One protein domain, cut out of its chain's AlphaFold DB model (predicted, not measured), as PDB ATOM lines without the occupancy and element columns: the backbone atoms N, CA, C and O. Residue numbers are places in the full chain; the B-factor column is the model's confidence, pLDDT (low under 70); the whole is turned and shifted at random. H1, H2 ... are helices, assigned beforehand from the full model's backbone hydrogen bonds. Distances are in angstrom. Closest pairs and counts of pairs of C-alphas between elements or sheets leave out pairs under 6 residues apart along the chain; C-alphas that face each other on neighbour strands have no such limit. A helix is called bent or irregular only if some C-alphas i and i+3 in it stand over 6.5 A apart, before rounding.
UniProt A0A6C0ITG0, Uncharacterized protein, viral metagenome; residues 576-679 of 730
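What this domain is: This is residues 576 to 679 of the 730 residues of an uncharacterized protein of viral metagenome (UniProt A0A6C0ITG0). Three helices make a row in this compact, rounded domain, with the longest, H3, between H1, which crosses it on one side, and H4, which folds back beside the later part of H3 on the other side as a helical hairpin; H6 meets the later part of H4, residues 637 to 641, near their last residues, and the two make a V. H1, H3, H4 and H6 make an arc, and H2, the small H5 and the loop of residues 643 to 656 lie on its inner side. The printed part has 104 residues, with six named helices, H1 to H6 in chain order, and no named strand: the class is all helix. The radius of gyration of the C-alphas is 12.7 A, and the spans are 35 by 32 by 23 A.

How they stand to each other: H3, residues 607 to 621, touches H1, residues 581 to 590, at a steep tilt of 51 degrees, opposite ways; their closest C-alphas, Ile 585 and Gly 614, are 4.1 A apart. With residues 616 to 620 alone H3 touches H4, residues 631 to 642, at a shallow tilt of 27 degrees, opposite ways, closest at C-alphas Lys 619 and Leu 636, 5.8 A. With residues 637 to 641 alone H4 touches H6, residues 670 to 678, at a steep tilt of 63 degrees, the same way, closest at C-alphas Gln 641 and Leu 677, 5.9 A. H2, residues 592 to 598, and H5, residues 657 to 660, are close but not clearly touching, closest at C-alphas Leu 598 and Lys 660, 6.2 A. Every O i to N i+4 pair is within hydrogen-bond range in H1, H3, H4 and H6; H2 has 0 of 3, but 3 of 4 O i to N i+3 pairs, and H5 is too short for an i+4 pair.

Where its parts are: H3 is 21.6 A long, H4 16.5 A, H1 14.4 A and H6 12.1 A. H1 begins at C-alpha 581 (161.323, 124.776, 140.725), and H6 ends at C-alpha 678 (141.963, 141.131, 143.024). H2 is irregular: C-alphas 593 and 596 are 7.5 A apart.

The domain as a whole: The C-alphas farthest apart, Asn 593 and Lys 629, are 36.8 A apart. The printed part has no cut. The link from H4 to H5 is long, and in it residues 648 to 649 pair antiparallel with 652 to 653. Mean pLDDT of the printed part is 88.5; residue 665 is under 70.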
ATOM      1  N   LYS A 576     159.247 125.097 128.865       90.19
ATOM      2  CA  LYS A 576     158.536 123.880 128.438       90.19
ATOM      3  C   LYS A 576     159.228 122.584 128.871       90.19
ATOM      4  O   LYS A 576     158.581 121.551 129.026       90.19
ATOM      5  N   TYR A 577     160.551 122.616 128.996       90.44
ATOM      6  CA  TYR A 577     161.372 121.434 129.237       90.44
ATOM      7  C   TYR A 577     161.851 121.304 130.686       90.44
ATOM      8  O   TYR A 577     162.426 120.272 131.042       90.44
ATOM      9  N   LEU A 578     161.635 122.328 131.514       91.50
ATOM     10  CA  LEU A 578     162.041 122.329 132.916       91.50
ATOM     11  C   LEU A 578     161.038 121.546 133.768       91.50
ATOM     12  O   LEU A 578     159.844 121.519 133.476       91.50
ATOM     13  N   LYS A 579     161.524 120.907 134.838       89.31
ATOM     14  CA  LYS A 579     160.684 120.090 135.731       89.31
ATOM     15  C   LYS A 579     160.686 120.587 137.170       89.31
ATOM     16  O   LYS A 579     159.626 120.649 137.782       89.31
ATOM     17  N   GLN A 580     161.847 120.936 137.721       94.06
ATOM     18  CA  GLN A 580     161.968 121.317 139.130       94.06
ATOM     19  C   GLN A 580     161.946 122.836 139.303       94.06
ATOM     20  O   GLN A 580     162.542 123.549 138.502       94.06
ATOM     21  N   GLU A 581     161.354 123.339 140.392       94.38
ATOM     22  CA  GLU A 581     161.323 124.776 140.725       94.38
ATOM     23  C   GLU A 581     162.712 125.437 140.638       94.38
ATOM     24  O   GLU A 581     162.864 126.528 140.086       94.38
ATOM     25  N   LYS A 582     163.750 124.746 141.131       94.19
ATOM     26  CA  LYS A 582     165.138 125.226 141.091       94.19
ATOM     27  C   LYS A 582     165.629 125.485 139.663       94.19
ATOM     28  O   LYS A 582     166.370 126.445 139.454       94.19
ATOM     29  N   ASP A 583     165.205 124.676 138.693       92.44
ATOM     30  CA  ASP A 583     165.593 124.836 137.290       92.44
ATOM     31  C   ASP A 583     164.933 126.069 136.673       92.44
ATOM     32  O   ASP A 583     165.600 126.823 135.964       92.44
ATOM     33  N   PHE A 584     163.653 126.313 136.990       95.06
ATOM     34  CA  PHE A 584     162.948 127.529 136.575       95.06
ATOM     35  C   PHE A 584     163.676 128.763 137.101       95.06
ATOM     36  O   PHE A 584     164.047 129.623 136.312       95.06
ATOM     37  N   ILE A 585     163.985 128.805 138.402       95.06
ATOM     38  CA  ILE A 585     164.742 129.909 139.015       95.06
ATOM     39  C   ILE A 585     166.106 130.093 138.337       95.06
ATOM     40  O   ILE A 585     166.498 131.220 138.026       95.06
ATOM     41  N   LYS A 586     166.842 128.998 138.105       92.94
ATOM     42  CA  LYS A 586     168.159 129.036 137.457       92.94
ATOM     43  C   LYS A 586     168.066 129.632 136.052       92.94
ATOM     44  O   LYS A 586     168.873 130.494 135.712       92.94
ATOM     45  N   TRP A 587     167.081 129.211 135.259       94.38
ATOM     46  CA  TRP A 587     166.872 129.737 133.912       94.38
ATOM     47  C   TRP A 587     166.416 131.200 133.920       94.38
ATOM     48  O   TRP A 587     166.985 132.009 133.194       94.38
ATOM     49  N   THR A 588     165.477 131.581 134.793       94.44
ATOM     50  CA  THR A 588     165.016 132.974 134.938       94.44
ATOM     51  C   THR A 588     166.172 133.919 135.270       94.44
ATOM     52  O   THR A 588     166.278 134.993 134.683       94.44
ATOM     53  N   LYS A 589     167.092 133.504 136.151       92.94
ATOM     54  CA  LYS A 589     168.318 134.264 136.441       92.94
ATOM     55  C   LYS A 589     169.261 134.349 135.242       92.94
ATOM     56  O   LYS A 589     169.870 135.392 135.019       92.94
ATOM     57  N   PHE A 590     169.391 133.266 134.479       92.44
ATOM     58  CA  PHE A 590     170.248 133.216 133.297       92.44
ATOM     59  C   PHE A 590     169.802 134.214 132.217       92.44
ATOM     60  O   PHE A 590     170.632 134.935 131.667       92.44
ATOM     61  N   ILE A 591     168.494 134.321 131.974       92.19
ATOM     62  CA  ILE A 591     167.916 135.230 130.971       92.19
ATOM     63  C   ILE A 591     167.551 136.611 131.534       92.19
ATOM     64  O   ILE A 591     166.729 137.307 130.942       92.19
ATOM     65  N   LYS A 592     168.141 137.036 132.664       91.38
ATOM     66  CA  LYS A 592     167.752 138.264 133.387       91.38
ATOM     67  C   LYS A 592     167.620 139.510 132.502       91.38
ATOM     68  O   LYS A 592     166.697 140.297 132.684       91.38
ATOM     69  N   ASN A 593     168.489 139.654 131.499       89.88
ATOM     70  CA  ASN A 593     168.505 140.805 130.592       89.88
ATOM     71  C   ASN A 593     167.299 140.838 129.633       89.88
ATOM     72  O   ASN A 593     166.987 141.891 129.088       89.88
ATOM     73  N   ASN A 594     166.613 139.710 129.446       89.44
ATOM     74  CA  ASN A 594     165.454 139.566 128.564       89.44
ATOM     75  C   ASN A 594     164.128 139.491 129.338       89.44
ATOM     76  O   ASN A 594     163.071 139.420 128.725       89.44
ATOM     77  N   ILE A 595     164.139 139.535 130.677       91.12
ATOM     78  CA  ILE A 595     162.923 139.364 131.496       91.12
ATOM     79  C   ILE A 595     161.853 140.414 131.200       91.12
ATOM     80  O   ILE A 595     160.670 140.100 131.240       91.12
ATOM     81  N   ASN A 596     162.247 141.633 130.833       90.81
ATOM     82  CA  ASN A 596     161.294 142.673 130.448       90.81
ATOM     83  C   ASN A 596     160.450 142.315 129.216       90.81
ATOM     84  O   ASN A 596     159.372 142.869 129.058       90.81
ATOM     85  N   GLU A 597     160.892 141.379 128.373       91.94
ATOM     86  CA  GLU A 597     160.104 140.889 127.237       91.94
ATOM     87  C   GLU A 597     158.939 139.979 127.662       91.94
ATOM     88  O   GLU A 597     158.098 139.651 126.830       91.94
ATOM     89  N   LEU A 598     158.877 139.555 128.933       91.56
ATOM     90  CA  LEU A 598     157.732 138.828 129.489       91.56
ATOM     91  C   LEU A 598     156.545 139.742 129.815       91.56
ATOM     92  O   LEU A 598     155.501 139.228 130.210       91.56
ATOM     93  N   TYR A 599     156.695 141.060 129.699       93.19
ATOM     94  CA  TYR A 599     155.724 142.029 130.194       93.19
ATOM     95  C   TYR A 599     155.242 142.985 129.104       93.19
ATOM     96  O   TYR A 599     156.045 143.472 128.311       93.19
ATOM     97  N   GLU A 600     153.948 143.315 129.123       90.88
ATOM     98  CA  GLU A 600     153.362 144.338 128.245       90.88
ATOM     99  C   GLU A 600     153.944 145.726 128.563       90.88
ATOM    100  O   GLU A 600     154.379 146.461 127.674       90.88
ATOM    101  N   LYS A 601     154.013 146.070 129.855       91.31
ATOM    102  CA  LYS A 601     154.716 147.240 130.392       91.31
ATOM    103  C   LYS A 601     155.948 146.777 131.164       91.31
ATOM    104  O   LYS A 601     155.839 145.982 132.096       91.31
ATOM    105  N   LYS A 602     157.124 147.295 130.803       90.50
ATOM    106  CA  LYS A 602     158.398 146.956 131.463       90.50
ATOM    107  C   LYS A 602     158.322 147.207 132.970       90.50
ATOM    108  O   LYS A 602     157.746 148.203 133.404       90.50
ATOM    109  N   ILE A 603     158.957 146.336 133.749       87.56
ATOM    110  CA  ILE A 603     159.011 146.445 135.210       87.56
ATOM    111  C   ILE A 603     160.463 146.486 135.696       87.56
ATOM    112  O   ILE A 603     161.376 145.992 135.037       87.56
ATOM    113  N   SER A 604     160.688 147.067 136.873       86.44
ATOM    114  CA  SER A 604     161.980 146.945 137.553       86.44
ATOM    115  C   SER A 604     162.031 145.614 138.304       86.44
ATOM    116  O   SER A 604     161.144 145.329 139.111       86.44
ATOM    117  N   VAL A 605     163.047 144.793 138.026       87.00
ATOM    118  CA  VAL A 605     163.193 143.440 138.583       87.00
ATOM    119  C   VAL A 605     164.518 143.342 139.335       87.00
ATOM    120  O   VAL A 605     165.583 143.444 138.733       87.00
ATOM    121  N   SER A 606     164.451 143.136 140.652       90.62
ATOM    122  CA  SER A 606     165.623 142.846 141.493       90.62
ATOM    123  C   SER A 606     166.053 141.371 141.413       90.62
ATOM    124  O   SER A 606     165.294 140.513 140.960       90.62
ATOM    125  N   ASP A 607     167.236 141.020 141.929       88.25
ATOM    126  CA  ASP A 607     167.678 139.615 141.994       88.25
ATOM    127  C   ASP A 607     166.750 138.730 142.847       88.25
ATOM    128  O   ASP A 607     166.547 137.550 142.542       88.25
ATOM    129  N   THR A 608     166.144 139.299 143.893       92.31
ATOM    130  CA  THR A 608     165.097 138.634 144.680       92.31
ATOM    131  C   THR A 608     163.829 138.416 143.859       92.31
ATOM    132  O   THR A 608     163.226 137.344 143.932       92.31
ATOM    133  N   ASP A 609     163.465 139.379 143.012       92.44
ATOM    134  CA  ASP A 609     162.308 139.265 142.124       92.44
ATOM    135  C   ASP A 609     162.518 138.206 141.039       92.44
ATOM    136  O   ASP A 609     161.573 137.497 140.710       92.44
ATOM    137  N   LEU A 610     163.746 138.006 140.544       93.44
ATOM    138  CA  LEU A 610     164.062 136.916 139.607       93.44
ATOM    139  C   LEU A 610     163.807 135.532 140.218       93.44
ATOM    140  O   LEU A 610     163.328 134.627 139.534       93.44
ATOM    141  N   ILE A 611     164.104 135.356 141.512       95.25
ATOM    142  CA  ILE A 611     163.799 134.108 142.229       95.25
ATOM    143  C   ILE A 611     162.285 133.915 142.306       95.25
ATOM    144  O   ILE A 611     161.781 132.842 141.980       95.25
ATOM    145  N   LEU A 612     161.559 134.953 142.725       95.56
ATOM    146  CA  LEU A 612     160.106 134.908 142.871       95.56
ATOM    147  C   LEU A 612     159.403 134.686 141.527       95.56
ATOM    148  O   LEU A 612     158.465 133.895 141.455       95.56
ATOM    149  N   LEU A 613     159.896 135.305 140.457       95.31
ATOM    150  CA  LEU A 613     159.398 135.122 139.099       95.31
ATOM    151  C   LEU A 613     159.631 133.691 138.596       95.31
ATOM    152  O   LEU A 613     158.725 133.092 138.028       95.31
ATOM    153  N   GLY A 614     160.796 133.094 138.866       95.31
ATOM    154  CA  GLY A 614     161.039 131.685 138.540       95.31
ATOM    155  C   GLY A 614     160.052 130.742 139.243       95.31
ATOM    156  O   GLY A 614     159.495 129.842 138.612       95.31
ATOM    157  N   LYS A 615     159.761 130.992 140.528       96.12
ATOM    158  CA  LYS A 615     158.745 130.240 141.292       96.12
ATOM    159  C   LYS A 615     157.338 130.423 140.728       96.12
ATOM    160  O   LYS A 615     156.584 129.459 140.621       96.12
ATOM    161  N   LEU A 616     156.992 131.650 140.353       94.81
ATOM    162  CA  LEU A 616     155.716 131.997 139.734       94.81
ATOM    163  C   LEU A 616     155.507 131.226 138.431       94.81
ATOM    164  O   LEU A 616     154.471 130.586 138.260       94.81
ATOM    165  N   ILE A 617     156.499 131.241 137.535       94.44
ATOM    166  CA  ILE A 617     156.431 130.526 136.256       94.44
ATOM    167  C   ILE A 617     156.321 129.015 136.505       94.44
ATOM    168  O   ILE A 617     155.495 128.358 135.878       94.44
ATOM    169  N   HIS A 618     157.065 128.462 137.469       95.31
ATOM    170  CA  HIS A 618     156.925 127.054 137.851       95.31
ATOM    171  C   HIS A 618     155.493 126.702 138.294       95.31
ATOM    172  O   HIS A 618     154.924 125.715 137.824       95.31
ATOM    173  N   LYS A 619     154.879 127.533 139.149       92.38
ATOM    174  CA  LYS A 619     153.484 127.347 139.587       92.38
ATOM    175  C   LYS A 619     152.505 127.444 138.413       92.38
ATOM    176  O   LYS A 619     151.610 126.611 138.326       92.38
ATOM    177  N   LEU A 620     152.707 128.384 137.481       91.50
ATOM    178  CA  LEU A 620     151.891 128.502 136.263       91.50
ATOM    179  C   LEU A 620     151.919 127.223 135.412       91.50
ATOM    180  O   LEU A 620     150.869 126.770 134.966       91.50
ATOM    181  N   TYR A 621     153.094 126.613 135.220       90.69
ATOM    182  CA  TYR A 621     153.245 125.393 134.412       90.69
ATOM    183  C   TYR A 621     152.663 124.129 135.068       90.69
ATOM    184  O   TYR A 621     152.364 123.167 134.364       90.69
ATOM    185  N   ASN A 622     152.475 124.127 136.390       88.25
ATOM    186  CA  ASN A 622     151.982 122.968 137.146       88.25
ATOM    187  C   ASN A 622     150.460 122.951 137.372       88.25
ATOM    188  O   ASN A 622     149.930 122.000 137.967       88.25
ATOM    189  N   ILE A 623     149.747 123.982 136.915       88.88
ATOM    190  CA  ILE A 623     148.288 124.049 137.009       88.88
ATOM    191  C   ILE A 623     147.656 123.120 135.982       88.88
ATOM    192  O   ILE A 623     147.993 123.153 134.802       88.88
ATOM    193  N   LYS A 624     146.693 122.316 136.444       83.06
ATOM    194  CA  LYS A 624     145.865 121.473 135.567       83.06
ATOM    195  C   LYS A 624     144.468 122.047 135.346       83.06
ATOM    196  O   LYS A 624     143.908 121.832 134.281       83.06
ATOM    197  N   VAL A 625     143.913 122.745 136.338       84.75
ATOM    198  CA  VAL A 625     142.559 123.310 136.297       84.75
ATOM    199  C   VAL A 625     142.564 124.680 136.972       84.75
ATOM    200  O   VAL A 625     143.144 124.843 138.044       84.75
ATOM    201  N   GLN A 626     141.914 125.666 136.352       87.50
ATOM    202  CA  GLN A 626     141.658 126.979 136.948       87.50
ATOM    203  C   GLN A 626     140.389 126.935 137.810       87.50
ATOM    204  O   GLN A 626     139.350 127.470 137.429       87.50
ATOM    205  N   ASP A 627     140.478 126.271 138.961       84.38
ATOM    206  CA  ASP A 627     139.382 126.123 139.922       84.38
ATOM    207  C   ASP A 627     139.876 126.488 141.327       84.38
ATOM    208  O   ASP A 627     140.925 126.016 141.761       84.38
ATOM    209  N   LEU A 628     139.111 127.312 142.048       82.38
ATOM    210  CA  LEU A 628     139.378 127.671 143.445       82.38
ATOM    211  C   LEU A 628     139.264 126.479 144.408       82.38
ATOM    212  O   LEU A 628     139.561 126.636 145.586       82.38
ATOM    213  N   LYS A 629     138.861 125.296 143.931       83.88
ATOM    214  CA  LYS A 629     138.945 124.023 144.658       83.88
ATOM    215  C   LYS A 629     140.268 123.270 144.436       83.88
ATOM    216  O   LYS A 629     140.584 122.382 145.223       83.88
ATOM    217  N   ASP A 630     141.051 123.591 143.398       85.56
ATOM    218  CA  ASP A 630     142.355 122.951 143.153       85.56
ATOM    219  C   ASP A 630     143.438 123.600 144.028       85.56
ATOM    220  O   ASP A 630     143.729 124.795 143.918       85.56
ATOM    221  N   SER A 631     144.082 122.801 144.882       87.56
ATOM    222  CA  SER A 631     145.088 123.289 145.833       87.56
ATOM    223  C   SER A 631     146.289 123.969 145.168       87.56
ATOM    224  O   SER A 631     146.859 124.893 145.745       87.56
ATOM    225  N   ARG A 632     146.661 123.577 143.943       89.19
ATOM    226  CA  ARG A 632     147.771 124.187 143.191       89.19
ATOM    227  C   ARG A 632     147.362 125.517 142.575       89.19
ATOM    228  O   ARG A 632     148.193 126.417 142.475       89.19
ATOM    229  N   TYR A 633     146.097 125.660 142.179       90.62
ATOM    230  CA  TYR A 633     145.580 126.943 141.715       90.62
ATOM    231  C   TYR A 633     145.455 127.945 142.869       90.62
ATOM    232  O   TYR A 633     145.902 129.082 142.726       90.62
ATOM    233  N   ILE A 634     144.950 127.518 144.032       89.06
ATOM    234  CA  ILE A 634     144.921 128.347 145.250       89.06
ATOM    235  C   ILE A 634     146.341 128.773 145.650       89.06
ATOM    236  O   ILE A 634     146.584 129.946 145.929       89.06
ATOM    237  N   ASP A 635     147.298 127.842 145.639       90.38
ATOM    238  CA  ASP A 635     148.705 128.128 145.932       90.38
ATOM    239  C   ASP A 635     149.314 129.140 144.940       90.38
ATOM    240  O   ASP A 635     150.009 130.069 145.363       90.38
ATOM    241  N   LEU A 636     148.996 129.049 143.638       92.38
ATOM    242  CA  LEU A 636     149.357 130.100 142.681       92.38
ATOM    243  C   LEU A 636     148.726 131.442 143.071       92.38
ATOM    244  O   LEU A 636     149.444 132.435 143.129       92.38
ATOM    245  N   ILE A 637     147.414 131.504 143.316       90.88
ATOM    246  CA  ILE A 637     146.714 132.760 143.636       90.88
ATOM    247  C   ILE A 637     147.318 133.418 144.878       90.88
ATOM    248  O   ILE A 637     147.697 134.586 144.818       90.88
ATOM    249  N   ASN A 638     147.514 132.658 145.955       90.69
ATOM    250  CA  ASN A 638     148.123 133.145 147.191       90.69
ATOM    251  C   ASN A 638     149.552 133.655 146.956       90.69
ATOM    252  O   ASN A 638     149.943 134.701 147.479       90.69
ATOM    253  N   PHE A 639     150.343 132.943 146.146       93.62
ATOM    254  CA  PHE A 639     151.687 133.385 145.779       93.62
ATOM    255  C   PHE A 639     151.655 134.698 144.987       93.62
ATOM    256  O   PHE A 639     152.419 135.620 145.275       93.62
ATOM    257  N   CYS A 640     150.759 134.804 144.010       91.75
ATOM    258  CA  CYS A 640     150.593 135.978 143.163       91.75
ATOM    259  C   CYS A 640     150.083 137.197 143.948       91.75
ATOM    260  O   CYS A 640     150.565 138.304 143.736       91.75
ATOM    261  N   GLN A 641     149.162 137.003 144.895       89.50
ATOM    262  CA  GLN A 641     148.657 138.059 145.780       89.50
ATOM    263  C   GLN A 641     149.741 138.604 146.718       89.50
ATOM    264  O   GLN A 641     149.786 139.809 146.962       89.50
ATOM    265  N   LYS A 642     150.653 137.746 147.195       90.75
ATOM    266  CA  LYS A 642     151.832 138.173 147.967       90.75
ATOM    267  C   LYS A 642     152.869 138.913 147.113       90.75
ATOM    268  O   LYS A 642     153.648 139.691 147.648       90.75
ATOM    269  N   ASN A 643     152.871 138.698 145.794       91.19
ATOM    270  CA  ASN A 643     153.872 139.223 144.860       91.19
ATOM    271  C   ASN A 643     153.242 139.992 143.682       91.19
ATOM    272  O   ASN A 643     153.704 139.874 142.544       91.19
ATOM    273  N   LYS A 644     152.190 140.792 143.937       87.69
ATOM    274  CA  LYS A 644     151.361 141.443 142.894       87.69
ATOM    275  C   LYS A 644     152.166 142.221 141.852       87.69
ATOM    276  O   LYS A 644     151.833 142.158 140.673       87.69
ATOM    277  N   LYS A 645     153.253 142.883 142.265       87.31
ATOM    278  CA  LYS A 645     154.134 143.667 141.378       87.31
ATOM    279  C   LYS A 645     154.741 142.870 140.213       87.31
ATOM    280  O   LYS A 645     155.126 143.463 139.217       87.31
ATOM    281  N   LEU A 646     154.839 141.540 140.329       89.19
ATOM    282  CA  LEU A 646     155.415 140.675 139.290       89.19
ATOM    283  C   LEU A 646     154.395 140.227 138.240       89.19
ATOM    284  O   LEU A 646     154.782 139.550 137.290       89.19
ATOM    285  N   ILE A 647     153.110 140.539 138.428       89.00
ATOM    286  CA  ILE A 647     152.013 140.055 137.575       89.00
ATOM    287  C   ILE A 647     151.109 141.188 137.126       89.00
ATOM    288  O   ILE A 647     150.643 141.153 135.992       89.00
ATOM    289  N   LEU A 648     150.838 142.159 137.998       86.88
ATOM    290  CA  LEU A 648     149.879 143.223 137.748       86.88
ATOM    291  C   LEU A 648     150.574 144.556 137.462       86.88
ATOM    292  O   LEU A 648     151.531 144.923 138.139       86.88
ATOM    293  N   SER A 649     150.020 145.303 136.513       85.31
ATOM    294  CA  SER A 649     150.259 146.734 136.319       85.31
ATOM    295  C   SER A 649     148.902 147.409 136.175       85.31
ATOM    296  O   SER A 649     148.081 146.946 135.388       85.31
ATOM    297  N   GLU A 650     148.635 148.469 136.945       80.94
ATOM    298  CA  GLU A 650     147.332 149.170 136.931       80.94
ATOM    299  C   GLU A 650     146.133 148.205 137.095       80.94
ATOM    300  O   GLU A 650     145.117 148.312 136.410       80.94
ATOM    301  N   ASN A 651     146.267 147.211 137.984       77.81
ATOM    302  CA  ASN A 651     145.273 146.157 138.253       77.81
ATOM    303  C   ASN A 651     144.924 145.237 137.064       77.81
ATOM    304  O   ASN A 651     143.976 144.452 137.154       77.81
ATOM    305  N   ARG A 652     145.702 145.278 135.977       84.19
ATOM    306  CA  ARG A 652     145.608 144.357 134.835       84.19
ATOM    307  C   ARG A 652     146.784 143.391 134.824       84.19
ATOM    308  O   ARG A 652     147.867 143.734 135.292       84.19
ATOM    309  N   ILE A 653     146.572 142.188 134.288       88.31
ATOM    310  CA  ILE A 653     147.659 141.229 134.054       88.31
ATOM    311  C   ILE A 653     148.635 141.861 133.064       88.31
ATOM    312  O   ILE A 653     148.273 142.120 131.929       88.31
ATOM    313  N   ASN A 654     149.853 142.112 133.528       91.19
ATOM    314  CA  ASN A 654     150.947 142.693 132.762       91.19
ATOM    315  C   ASN A 654     151.890 141.618 132.203       91.19
ATOM    316  O   ASN A 654     152.593 141.851 131.227       91.19
ATOM    317  N   LEU A 655     151.941 140.445 132.842       91.06
ATOM    318  CA  LEU A 655     152.733 139.309 132.371       91.06
ATOM    319  C   LEU A 655     152.068 138.695 131.125       91.06
ATOM    320  O   LEU A 655     150.939 138.207 131.202       91.06
ATOM    321  N   MET A 656     152.790 138.651 130.007       90.69
ATOM    322  CA  MET A 656     152.364 138.137 128.696       90.69
ATOM    323  C   MET A 656     152.301 136.598 128.673       90.69
ATOM    324  O   MET A 656     152.979 135.923 127.894       90.69
ATOM    325  N   ILE A 657     151.493 136.004 129.559       87.50
ATOM    326  CA  ILE A 657     151.420 134.548 129.775       87.50
ATOM    327  C   ILE A 657     151.063 133.815 128.473       87.50
ATOM    328  O   ILE A 657     151.684 132.809 128.143       87.50
ATOM    329  N   ARG A 658     150.085 134.315 127.710       83.69
ATOM    330  CA  ARG A 658     149.620 133.643 126.485       83.69
ATOM    331  C   ARG A 658     150.622 133.716 125.340       83.69
ATOM    332  O   ARG A 658     150.713 132.768 124.572       83.69
ATOM    333  N   GLU A 659     151.354 134.817 125.222       86.00
ATOM    334  CA  GLU A 659     152.257 135.049 124.091       86.00
ATOM    335  C   GLU A 659     153.643 134.457 124.348       86.00
ATOM    336  O   GLU A 659     154.226 133.852 123.452       86.00
ATOM    337  N   LYS A 660     154.161 134.596 125.575       87.75
ATOM    338  CA  LYS A 660     155.533 134.203 125.931       87.75
ATOM    339  C   LYS A 660     155.625 132.869 126.670       87.75
ATOM    340  O   LYS A 660     156.686 132.258 126.685       87.75
ATOM    341  N   LEU A 661     154.530 132.392 127.269       87.44
ATOM    342  CA  LEU A 661     154.453 131.111 127.986       87.44
ATOM    343  C   LEU A 661     153.340 130.217 127.407       87.44
ATOM    344  O   LEU A 661     152.656 129.497 128.131       87.44
ATOM    345  N   ASN A 662     153.175 130.235 126.083       74.31
ATOM    346  CA  ASN A 662     152.121 129.517 125.354       74.31
ATOM    347  C   ASN A 662     152.116 127.983 125.540       74.31
ATOM    348  O   ASN A 662     151.155 127.323 125.158       74.31
ATOM    349  N   SER A 663     153.176 127.411 126.116       77.19
ATOM    350  CA  SER A 663     153.314 125.971 126.345       77.19
ATOM    351  C   SER A 663     152.791 125.484 127.702       77.19
ATOM    352  O   SER A 663     152.949 124.306 128.032       77.19
ATOM    353  N   ILE A 664     152.159 126.365 128.483       81.56
ATOM    354  CA  ILE A 664     151.410 125.974 129.683       81.56
ATOM    355  C   ILE A 664     150.296 124.998 129.268       81.56
ATOM    356  O   ILE A 664     149.536 125.265 128.340       81.56
ATOM    357  N   GLN A 665     150.203 123.855 129.957       67.69
ATOM    358  CA  GLN A 665     149.302 122.750 129.594       67.69
ATOM    359  C   GLN A 665     147.813 123.131 129.623       67.69
ATOM    360  O   GLN A 665     147.005 122.517 128.930       67.69
ATOM    361  N   PHE A 666     147.457 124.130 130.433       77.06
ATOM    362  CA  PHE A 666     146.092 124.594 130.644       77.06
ATOM    363  C   PHE A 666     145.884 126.008 130.079       77.06
ATOM    364  O   PHE A 666     146.690 126.913 130.309       77.06
ATOM    365  N   SER A 667     144.762 126.231 129.390       74.81
ATOM    366  CA  SER A 667     144.387 127.543 128.859       74.81
ATOM    367  C   SER A 667     143.878 128.470 129.969       74.81
ATOM    368  O   SER A 667     142.689 128.554 130.266       74.81
ATOM    369  N   LEU A 668     144.795 129.222 130.582       83.56
ATOM    370  CA  LEU A 668     144.445 130.190 131.621       83.56
ATOM    371  C   LEU A 668     143.524 131.297 131.065       83.56
ATOM    372  O   LEU A 668     143.874 132.053 130.144       83.56
ATOM    373  N   ASN A 669     142.330 131.425 131.645       86.75
ATOM    374  CA  ASN A 669     141.445 132.560 131.422       86.75
ATOM    375  C   ASN A 669     141.951 133.746 132.251       86.75
ATOM    376  O   ASN A 669     141.775 133.791 133.472       86.75
ATOM    377  N   LEU A 670     142.589 134.706 131.575       85.88
ATOM    378  CA  LEU A 670     143.207 135.867 132.217       85.88
ATOM    379  C   LEU A 670     142.185 136.791 132.895       85.88
ATOM    380  O   LEU A 670     142.525 137.418 133.892       85.88
ATOM    381  N   GLY A 671     140.933 136.827 132.420       83.31
ATOM    382  CA  GLY A 671     139.857 137.604 133.041       83.31
ATOM    383  C   GLY A 671     139.455 137.042 134.405       83.31
ATOM    384  O   GLY A 671     139.435 137.769 135.398       83.31
ATOM    385  N   PHE A 672     139.223 135.727 134.487       85.19
ATOM    386  CA  PHE A 672     138.975 135.066 135.773       85.19
ATOM    387  C   PHE A 672     140.203 135.093 136.680       85.19
ATOM    388  O   PHE A 672     140.072 135.299 137.882       85.19
ATOM    389  N   PHE A 673     141.403 134.949 136.115       88.25
ATOM    390  CA  PHE A 673     142.638 135.034 136.887       88.25
ATOM    391  C   PHE A 673     142.806 136.420 137.521       88.25
ATOM    392  O   PHE A 673     143.022 136.506 138.725       88.25
ATOM    393  N   ALA A 674     142.602 137.503 136.763       84.69
ATOM    394  CA  ALA A 674     142.619 138.867 137.291       84.69
ATOM    395  C   ALA A 674     141.568 139.075 138.396       84.69
ATOM    396  O   ALA A 674     141.882 139.652 139.437       84.69
ATOM    397  N   LYS A 675     140.345 138.547 138.216       84.44
ATOM    398  CA  LYS A 675     139.289 138.602 139.240       84.44
ATOM    399  C   LYS A 675     139.731 137.915 140.536       84.44
ATOM    400  O   LYS A 675     139.619 138.512 141.600       84.44
ATOM    401  N   HIS A 676     140.279 136.704 140.453       86.88
ATOM    402  CA  HIS A 676     140.739 135.952 141.626       86.88
ATOM    403  C   HIS A 676     141.974 136.580 142.300       86.88
ATOM    404  O   HIS A 676     142.120 136.490 143.513       86.88
ATOM    405  N   LEU A 677     142.851 137.260 141.553       84.56
ATOM    406  CA  LEU A 677     143.989 137.993 142.130       84.56
ATOM    407  C   LEU A 677     143.577 139.272 142.871       84.56
ATOM    408  O   LEU A 677     144.244 139.671 143.830       84.56
ATOM    409  N   ASN A 678     142.497 139.913 142.419       77.69
ATOM    410  CA  ASN A 678     141.963 141.131 143.024       77.69
ATOM    411  C   ASN A 678     140.996 140.845 144.187       77.69
ATOM    412  O   ASN A 678     140.796 141.723 145.020       77.69
ATOM    413  N   PHE A 679     140.462 139.624 144.291       72.06
ATOM    414  CA  PHE A 679     139.705 139.160 145.455       72.06
ATOM    415  C   PHE A 679     140.649 138.722 146.578       72.06
ATOM    416  O   PHE A 679     141.308 137.690 146.482       72.06
TER     417      PHE A 679